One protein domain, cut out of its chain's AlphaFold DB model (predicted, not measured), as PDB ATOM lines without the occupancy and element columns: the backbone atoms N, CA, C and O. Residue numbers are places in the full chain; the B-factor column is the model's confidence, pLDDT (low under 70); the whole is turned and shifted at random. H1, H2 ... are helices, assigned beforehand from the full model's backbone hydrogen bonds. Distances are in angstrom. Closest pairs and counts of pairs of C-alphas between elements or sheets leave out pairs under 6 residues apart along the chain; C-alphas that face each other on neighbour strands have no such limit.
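AT A GLANCE: This is residues 25 to 90 of the 96 residues of an uncharacterized protein of Nocardia stercoris (UniProt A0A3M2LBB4). One long helix, H3, makes the long axis, and the shorter H1 runs back beside its first half, the two converging at a narrow angle; the short H2 lies in the turn at the wide end of this wedge, and the far part of H3, residues 78 to 90, sticks out alone as an arm. Residues 25 to 33, which form no named helix, fold back along one side of the H1 and H3 pair. The printed part has 66 residues with three named helices, H1, H2 and H3 in that order along the chain, and no named strand; the class is all helix. The whole is only just loose, close to extended, with a radius of gyration of the C-alphas of 16.0 A, and it spans 55 by 19 by 15 A.

IN THESE COORDINATES: H3 is the longest helix, residues 62 to 90, and measures 41.7 A from its first C-alpha at (148.032, 157.131, 145.961) to its last at (171.896, 151.245, 112.232). H1 covers residues 34 to 47, 20.2 A from first to last C-alpha, and begins with C-alpha 34 at (150.761, 162.617, 131.158). H2 is short, residues 54 to 59, 8.8 A from first to last C-alpha.

HOW THE PARTS SIT: H3 and H1 touch, and their closest C-alphas, those of Gly 70 and Ala 36, are 5.1 A apart. H3 touches H1 with residues 66 to 73 alone, and H1 touches H3 with residues 34 to 40 alone. Their lines stand at a shallow tilt of 21 degrees, and they run opposite ways. H1 and H2 are close but not clearly touching, with 1 pair of C-alphas within 8 A, those of Ile 47 and Ala 54, 6.8 A apart. These two stand at a steep tilt of 48 degrees and run opposite ways. H2 and H3 meet only through their link. In H1, H2 and H3 every O i to N i+4 pair is within hydrogen-bond range.

THE WHOLE: The two C-alphas farthest apart are those of Gly 50 and Gly 90, at 55.5 A, while the first and last printed C-alphas, those of Glu 25 and Gly 90, are 44.3 A apart. Residues 78 to 90, which belong to H3, stand free; the other 53 residues span 35 by 18 by 15 A, with a radius of gyration of 11.6 A. The printed part has no cut. The link from H2 to H3 is tight, with 2 residues between them, and that from H1 to H2 is short, with 6. The mean pLDDT of the printed part is 83.8, and the model's confidence is low, under 70, at residues 50 to 61.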
ATOM      1  N   GLU A  25     147.676 168.515 145.607       89.44
ATOM      2  CA  GLU A  25     148.327 169.604 144.889       89.44
ATOM      3  C   GLU A  25     149.841 169.641 145.103       89.44
ATOM      4  O   GLU A  25     150.574 169.974 144.173       89.44
ATOM      5  N   SER A  26     150.314 169.257 146.290       88.88
ATOM      6  CA  SER A  26     151.739 169.262 146.633       88.88
ATOM      7  C   SER A  26     152.561 168.171 145.930       88.88
ATOM      8  O   SER A  26     153.797 168.207 145.963       88.88
ATOM      9  N   TRP A  27     151.909 167.195 145.287       90.12
ATOM     10  CA  TRP A  27     152.594 166.081 144.637       90.12
ATOM     11  C   TRP A  27     153.481 166.566 143.489       90.12
ATOM     12  O   TRP A  27     153.018 167.091 142.473       90.12
ATOM     13  N   ARG A  28     154.789 166.332 143.630       90.00
ATOM     14  CA  ARG A  28     155.784 166.651 142.602       90.00
ATOM     15  C   ARG A  28     155.789 165.583 141.515       90.00
ATOM     16  O   ARG A  28     156.564 164.629 141.562       90.00
ATOM     17  N   ILE A  29     154.910 165.756 140.536       89.94
ATOM     18  CA  ILE A  29     154.819 164.888 139.361       89.94
ATOM     19  C   ILE A  29     155.862 165.330 138.323       89.94
ATOM     20  O   ILE A  29     155.935 166.525 138.024       89.94
ATOM     21  N   PRO A  30     156.674 164.408 137.768       89.81
ATOM     22  CA  PRO A  30     157.641 164.747 136.730       89.81
ATOM     23  C   PRO A  30     156.991 165.413 135.502       89.81
ATOM     24  O   PRO A  30     155.884 165.035 135.102       89.81
ATOM     25  N   PRO A  31     157.665 166.377 134.853       87.38
ATOM     26  CA  PRO A  31     157.203 166.896 133.570       87.38
ATOM     27  C   PRO A  31     157.209 165.779 132.514       87.38
ATOM     28  O   PRO A  31     158.127 164.963 132.479       87.38
ATOM     29  N   GLY A  32     156.184 165.739 131.660       86.94
ATOM     30  CA  GLY A  32     156.015 164.702 130.629       86.94
ATOM     31  C   GLY A  32     155.278 163.434 131.084       86.94
ATOM     32  O   GLY A  32     154.962 162.595 130.247       86.94
ATOM     33  N   ALA A  33     154.951 163.307 132.372       94.31
ATOM     34  CA  ALA A  33     154.150 162.212 132.918       94.31
ATOM     35  C   ALA A  33     152.637 162.456 132.742       94.31
ATOM     36  O   ALA A  33     151.957 162.915 133.666       94.31
ATOM     37  N   ALA A  34     152.123 162.236 131.532       88.19
ATOM     38  CA  ALA A  34     150.761 162.617 131.158       88.19
ATOM     39  C   ALA A  34     149.681 161.902 131.991       88.19
ATOM     40  O   ALA A  34     148.762 162.551 132.495       88.19
ATOM     41  N   MET A  35     149.805 160.589 132.196       88.94
ATOM     42  CA  MET A  35     148.857 159.808 132.989       88.94
ATOM     43  C   MET A  35     148.910 160.212 134.460       88.94
ATOM     44  O   MET A  35     147.865 160.410 135.077       88.94
ATOM     45  N   ALA A  36     150.104 160.387 135.033       91.50
ATOM     46  CA  ALA A  36     150.226 160.829 136.420       91.50
ATOM     47  C   ALA A  36     149.567 162.204 136.640       91.50
ATOM     48  O   ALA A  36     148.864 162.405 137.634       91.50
ATOM     49  N   GLN A  37     149.743 163.137 135.697       91.81
ATOM     50  CA  GLN A  37     149.073 164.441 135.732       91.81
ATOM     51  C   GLN A  37     147.550 164.305 135.631       91.81
ATOM     52  O   GLN A  37     146.836 164.939 136.410       91.81
ATOM     53  N   GLN A  38     147.055 163.446 134.736       89.00
ATOM     54  CA  GLN A  38     145.623 163.192 134.589       89.00
ATOM     55  C   GLN A  38     145.015 162.592 135.863       89.00
ATOM     56  O   GLN A  38     143.942 163.014 136.289       89.00
ATOM     57  N   ILE A  39     145.703 161.643 136.505       88.31
ATOM     58  CA  ILE A  39     145.241 161.042 137.763       88.31
ATOM     59  C   ILE A  39     145.146 162.109 138.858       88.31
ATOM     60  O   ILE A  39     144.127 162.186 139.540       88.31
ATOM     61  N   ARG A  40     146.160 162.975 138.998       89.69
ATOM     62  CA  ARG A  40     146.119 164.093 139.955       89.69
ATOM     63  C   ARG A  40     144.945 165.036 139.683       89.69
ATOM     64  O   ARG A  40     144.251 165.410 140.623       89.69
ATOM     65  N   ALA A  41     144.701 165.390 138.421       89.12
ATOM     66  CA  ALA A  41     143.587 166.258 138.043       89.12
ATOM     67  C   ALA A  41     142.223 165.623 138.368       89.12
ATOM     68  O   ALA A  41     141.353 166.285 138.930       89.12
ATOM     69  N   ASN A  42     142.060 164.330 138.080       86.00
ATOM     70  CA  ASN A  42     140.833 163.594 138.382       86.00
ATOM     71  C   ASN A  42     140.578 163.508 139.891       86.00
ATOM     72  O   ASN A  42     139.443 163.675 140.325       86.00
ATOM     73  N   LEU A  43     141.622 163.284 140.694       84.69
ATOM     74  CA  LEU A  43     141.499 163.264 142.152       84.69
ATOM     75  C   LEU A  43     141.057 164.624 142.696       84.69
ATOM     76  O   LEU A  43     140.139 164.671 143.505       84.69
ATOM     77  N   LEU A  44     141.641 165.726 142.217       87.00
ATOM     78  CA  LEU A  44     141.225 167.076 142.620       87.00
ATOM     79  C   LEU A  44     139.772 167.375 142.234       87.00
ATOM     80  O   LEU A  44     139.034 167.943 143.033       87.00
ATOM     81  N   ALA A  45     139.345 166.947 141.044       84.62
ATOM     82  CA  ALA A  45     137.960 167.100 140.610       84.62
ATOM     83  C   ALA A  45     136.983 166.325 141.509       84.62
ATOM     84  O   ALA A  45     135.930 166.851 141.849       84.62
ATOM     85  N   VAL A  46     137.336 165.103 141.923       80.12
ATOM     86  CA  VAL A  46     136.511 164.276 142.822       80.12
ATOM     87  C   VAL A  46     136.471 164.841 144.244       80.12
ATOM     88  O   VAL A  46     135.418 164.841 144.869       80.12
ATOM     89  N   ILE A  47     137.584 165.376 144.751       79.31
ATOM     90  CA  ILE A  47     137.610 166.045 146.062       79.31
ATOM     91  C   ILE A  47     136.674 167.263 146.059       79.31
ATOM     92  O   ILE A  47     135.922 167.465 147.008       79.31
ATOM     93  N   GLY A  48     136.665 168.037 144.969       73.75
ATOM     94  CA  GLY A  48     135.832 169.234 144.834       73.75
ATOM     95  C   GLY A  48     134.325 168.981 144.698       73.75
ATOM     96  O   GLY A  48     133.554 169.929 144.818       73.75
ATOM     97  N   THR A  49     133.877 167.746 144.448       73.06
ATOM     98  CA  THR A  49     132.438 167.424 144.381       73.06
ATOM     99  C   THR A  49     131.855 166.972 145.717       73.06
ATOM    100  O   THR A  49     130.647 166.757 145.789       73.06
ATOM    101  N   GLY A  50     132.681 166.770 146.751       64.88
ATOM    102  CA  GLY A  50     132.254 166.168 148.021       64.88
ATOM    103  C   GLY A  50     131.833 164.694 147.899       64.88
ATOM    104  O   GLY A  50     131.422 164.079 148.879       64.88
ATOM    105  N   VAL A  51     131.937 164.096 146.704       51.78
ATOM    106  CA  VAL A  51     131.572 162.698 146.441       51.78
ATOM    107  C   VAL A  51     132.824 161.841 146.536       51.78
ATOM    108  O   VAL A  51     133.435 161.453 145.542       51.78
ATOM    109  N   GLY A  52     133.216 161.542 147.765       58.31
ATOM    110  CA  GLY A  52     134.305 160.625 148.053       58.31
ATOM    111  C   GLY A  52     134.719 160.759 149.502       58.31
ATOM    112  O   GLY A  52     134.895 161.870 149.989       58.31
ATOM    113  N   ASP A  53     134.885 159.632 150.188       62.81
ATOM    114  CA  ASP A  53     135.470 159.637 151.521       62.81
ATOM    115  C   ASP A  53     136.916 160.132 151.383       62.81
ATOM    116  O   ASP A  53     137.811 159.388 150.979       62.81
ATOM    117  N   ALA A  54     137.129 161.430 151.617       59.38
ATOM    118  CA  ALA A  54     138.422 162.107 151.527       59.38
ATOM    119  C   ALA A  54     139.495 161.357 152.341       59.38
ATOM    120  O   ALA A  54     140.666 161.288 151.963       59.38
ATOM    121  N   GLN A  55     139.064 160.688 153.411       58.56
ATOM    122  CA  GLN A  55     139.905 159.815 154.211       58.56
ATOM    123  C   GLN A  55     140.492 158.650 153.407       58.56
ATOM    124  O   GLN A  55     141.668 158.344 153.545       58.56
ATOM    125  N   LEU A  56     139.726 158.049 152.494       62.06
ATOM    126  CA  LEU A  56     140.137 156.882 151.712       62.06
ATOM    127  C   LEU A  56     141.254 157.208 150.706       62.06
ATOM    128  O   LEU A  56     142.117 156.373 150.451       62.06
ATOM    129  N   VAL A  57     141.270 158.422 150.145       61.66
ATOM    130  CA  VAL A  57     142.349 158.892 149.251       61.66
ATOM    131  C   VAL A  57     143.616 159.244 150.038       61.66
ATOM    132  O   VAL A  57     144.714 159.080 149.511       61.66
ATOM    133  N   ALA A  58     143.471 159.713 151.281       59.59
ATOM    134  CA  ALA A  58     144.584 160.030 152.176       59.59
ATOM    135  C   ALA A  58     145.229 158.774 152.784       59.59
ATOM    136  O   ALA A  58     146.455 158.677 152.855       59.59
ATOM    137  N   ASP A  59     144.403 157.810 153.193       58.03
ATOM    138  CA  ASP A  59     144.826 156.543 153.793       58.03
ATOM    139  C   ASP A  59     145.456 155.609 152.751       58.03
ATOM    140  O   ASP A  59     146.325 154.787 153.058       58.03
ATOM    141  N   LEU A  60     145.052 155.752 151.488       57.88
ATOM    142  CA  LEU A  60     145.658 155.050 150.373       57.88
ATOM    143  C   LEU A  60     146.903 155.829 149.913       57.88
ATOM    144  O   LEU A  60     146.839 157.016 149.615       57.88
ATOM    145  N   ALA A  61     148.060 155.165 149.806       67.56
ATOM    146  CA  ALA A  61     149.330 155.755 149.352       67.56
ATOM    147  C   ALA A  61     149.339 156.123 147.844       67.56
ATOM    148  O   ALA A  61     150.292 155.838 147.114       67.56
ATOM    149  N   VAL A  62     148.276 156.764 147.358       75.88
ATOM    150  CA  VAL A  62     148.032 157.131 145.961       75.88
ATOM    151  C   VAL A  62     149.068 158.132 145.469       75.88
ATOM    152  O   VAL A  62     149.557 157.986 144.355       75.88
ATOM    153  N   GLY A  63     149.495 159.081 146.307       76.81
ATOM    154  CA  GLY A  63     150.551 160.036 145.955       76.81
ATOM    155  C   GLY A  63     151.864 159.358 145.553       76.81
ATOM    156  O   GLY A  63     152.348 159.575 144.439       76.81
ATOM    157  N   PRO A  64     152.438 158.486 146.405       81.56
ATOM    158  CA  PRO A  64     153.572 157.640 146.043       81.56
ATOM    159  C   PRO A  64     153.389 156.851 144.743       81.56
ATOM    160  O   PRO A  64     154.309 156.833 143.923       81.56
ATOM    161  N   LEU A  65     152.219 156.248 144.519       84.94
ATOM    162  CA  LEU A  65     151.935 155.490 143.296       84.94
ATOM    163  C   LEU A  65     151.916 156.388 142.056       84.94
ATOM    164  O   LEU A  65     152.574 156.074 141.069       84.94
ATOM    165  N   VAL A  66     151.249 157.538 142.126       87.06
ATOM    166  CA  VAL A  66     151.194 158.526 141.039       87.06
ATOM    167  C   VAL A  66     152.592 159.047 140.701       87.06
ATOM    168  O   VAL A  66     152.946 159.175 139.530       87.06
ATOM    169  N   MET A  67     153.443 159.260 141.708       87.56
ATOM    170  CA  MET A  67     154.842 159.630 141.485       87.56
ATOM    171  C   MET A  67     155.662 158.507 140.830       87.56
ATOM    172  O   MET A  67     156.513 158.792 139.985       87.56
ATOM    173  N   VAL A  68     155.451 157.242 141.214       90.25
ATOM    174  CA  VAL A  68     156.111 156.084 140.578       90.25
ATOM    175  C   VAL A  68     155.678 155.960 139.122       90.25
ATOM    176  O   VAL A  68     156.541 155.846 138.255       90.25
ATOM    177  N   VAL A  69     154.374 156.054 138.850       91.44
ATOM    178  CA  VAL A  69     153.817 156.038 137.491       91.44
ATOM    179  C   VAL A  69     154.461 157.133 136.652       91.44
ATOM    180  O   VAL A  69     155.014 156.835 135.599       91.44
ATOM    181  N   GLY A  70     154.525 158.366 137.156       93.25
ATOM    182  CA  GLY A  70     155.110 159.453 136.376       93.25
ATOM    183  C   GLY A  70     156.600 159.282 136.076       93.25
ATOM    184  O   GLY A  70     157.066 159.661 135.003       93.25
ATOM    185  N   ARG A  71     157.368 158.655 136.977       94.06
ATOM    186  CA  ARG A  71     158.767 158.300 136.683       94.06
ATOM    187  C   ARG A  71     158.875 157.229 135.599       94.06
ATOM    188  O   ARG A  71     159.779 157.318 134.772       94.06
ATOM    189  N   LEU A  72     157.976 156.245 135.598       95.81
ATOM    190  CA  LEU A  72     157.939 155.197 134.576       95.81
ATOM    191  C   LEU A  72     157.575 155.766 133.205       95.81
ATOM    192  O   LEU A  72     158.232 155.419 132.231       95.81
ATOM    193  N   GLU A  73     156.602 156.674 133.133       96.69
ATOM    194  CA  GLU A  73     156.221 157.342 131.880       96.69
ATOM    195  C   GLU A  73     157.403 158.094 131.256       96.69
ATOM    196  O   GLU A  73     157.705 157.922 130.076       96.69
ATOM    197  N   VAL A  74     158.123 158.882 132.060       97.50
ATOM    198  CA  VAL A  74     159.296 159.630 131.585       97.50
ATOM    199  C   VAL A  74     160.422 158.690 131.152       97.50
ATOM    200  O   VAL A  74     161.039 158.919 130.111       97.50
ATOM    201  N   ALA A  75     160.690 157.636 131.927       95.62
ATOM    202  CA  ALA A  75     161.723 156.659 131.597       95.62
ATOM    203  C   ALA A  75     161.394 155.878 130.316       95.62
ATOM    204  O   ALA A  75     162.289 155.632 129.509       95.62
ATOM    205  N   LEU A  76     160.122 155.525 130.109       96.38
ATOM    206  CA  LEU A  76     159.663 154.848 128.899       96.38
ATOM    207  C   LEU A  76     159.830 155.747 127.673       96.38
ATOM    208  O   LEU A  76     160.471 155.338 126.709       96.38
ATOM    209  N   ALA A  77     159.360 156.995 127.747       96.00
ATOM    210  CA  ALA A  77     159.518 157.957 126.659       96.00
ATOM    211  C   ALA A  77     160.999 158.208 126.312       96.00
ATOM    212  O   ALA A  77     161.345 158.460 125.158       96.00
ATOM    213  N   ASP A  78     161.897 158.158 127.301       96.62
ATOM    214  CA  ASP A  78     163.336 158.255 127.058       96.62
ATOM    215  C   ASP A  78     163.920 157.012 126.382       96.62
ATOM    216  O   ASP A  78     164.699 157.130 125.432       96.62
ATOM    217  N   ALA A  79     163.518 155.823 126.831       96.50
ATOM    218  CA  ALA A  79     163.930 154.567 126.221       96.50
ATOM    219  C   ALA A  79     163.495 154.487 124.750       96.50
ATOM    220  O   ALA A  79     164.313 154.151 123.896       96.50
ATOM    221  N   GLU A  80     162.255 154.872 124.445       96.75
ATOM    222  CA  GLU A  80     161.724 154.918 123.079       96.75
ATOM    223  C   GLU A  80     162.539 155.859 122.184       96.75
ATOM    224  O   GLU A  80     163.001 155.444 121.121       96.75
ATOM    225  N   ARG A  81     162.824 157.090 122.641       95.12
ATOM    226  CA  ARG A  81     163.673 158.038 121.889       95.12
ATOM    227  C   ARG A  81     165.047 157.456 121.569       95.12
ATOM    228  O   ARG A  81     165.560 157.643 120.467       95.12
ATOM    229  N   ARG A  82     165.657 156.762 122.532       94.69
ATOM    230  CA  ARG A  82     166.978 156.143 122.360       94.69
ATOM    231  C   ARG A  82     166.937 154.978 121.378       94.69
ATOM    232  O   ARG A  82     167.850 154.862 120.570       94.69
ATOM    233  N   ILE A  83     165.895 154.149 121.426       95.75
ATOM    234  CA  ILE A  83     165.699 153.043 120.481       95.75
ATOM    235  C   ILE A  83     165.558 153.589 119.060       95.75
ATOM    236  O   ILE A  83     166.324 153.188 118.191       95.75
ATOM    237  N   THR A  84     164.688 154.577 118.842       95.56
ATOM    238  CA  THR A  84     164.512 155.191 117.517       95.56
ATOM    239  C   THR A  84     165.813 155.784 116.974       95.56
ATOM    240  O   THR A  84     166.133 155.602 115.801       95.56
ATOM    241  N   ALA A  85     166.602 156.463 117.813       93.50
ATOM    242  CA  ALA A  85     167.898 156.999 117.397       93.50
ATOM    243  C   ALA A  85     168.885 155.889 116.989       93.50
ATOM    244  O   ALA A  85     169.606 156.030 116.001       93.50
ATOM    245  N   LEU A  86     168.902 154.773 117.727       94.25
ATOM    246  CA  LEU A  86     169.736 153.617 117.401       94.25
ATOM    247  C   LEU A  86     169.300 152.962 116.086       94.25
ATOM    248  O   LEU A  86     170.150 152.708 115.235       94.25
ATOM    249  N   GLU A  87     167.999 152.759 115.885       93.62
ATOM    250  CA  GLU A  87     167.435 152.195 114.651       93.62
ATOM    251  C   GLU A  87     167.767 153.054 113.423       93.62
ATOM    252  O   GLU A  87     168.157 152.525 112.384       93.62
ATOM    253  N   GLN A  88     167.707 154.382 113.552       89.44
ATOM    254  CA  GLN A  88     168.081 155.311 112.479       89.44
ATOM    255  C   GLN A  88     169.585 155.296 112.176       89.44
ATOM    256  O   GLN A  88     169.977 155.437 111.022       89.44
ATOM    257  N   SER A  89     170.433 155.110 113.190       84.06
ATOM    258  CA  SER A  89     171.889 155.022 113.005       84.06
ATOM    259  C   SER A  89     172.360 153.674 112.445       84.06
ATOM    260  O   SER A  89     173.418 153.605 111.822       84.06
ATOM    261  N   GLY A  90     171.586 152.607 112.670       71.00
ATOM    262  CA  GLY A  90     171.896 151.245 112.232       71.00
ATOM    263  C   GLY A  90     171.407 150.900 110.823       71.00
ATOM    264  O   GLY A  90     171.785 149.852 110.307       71.00
TER     265      GLY A  90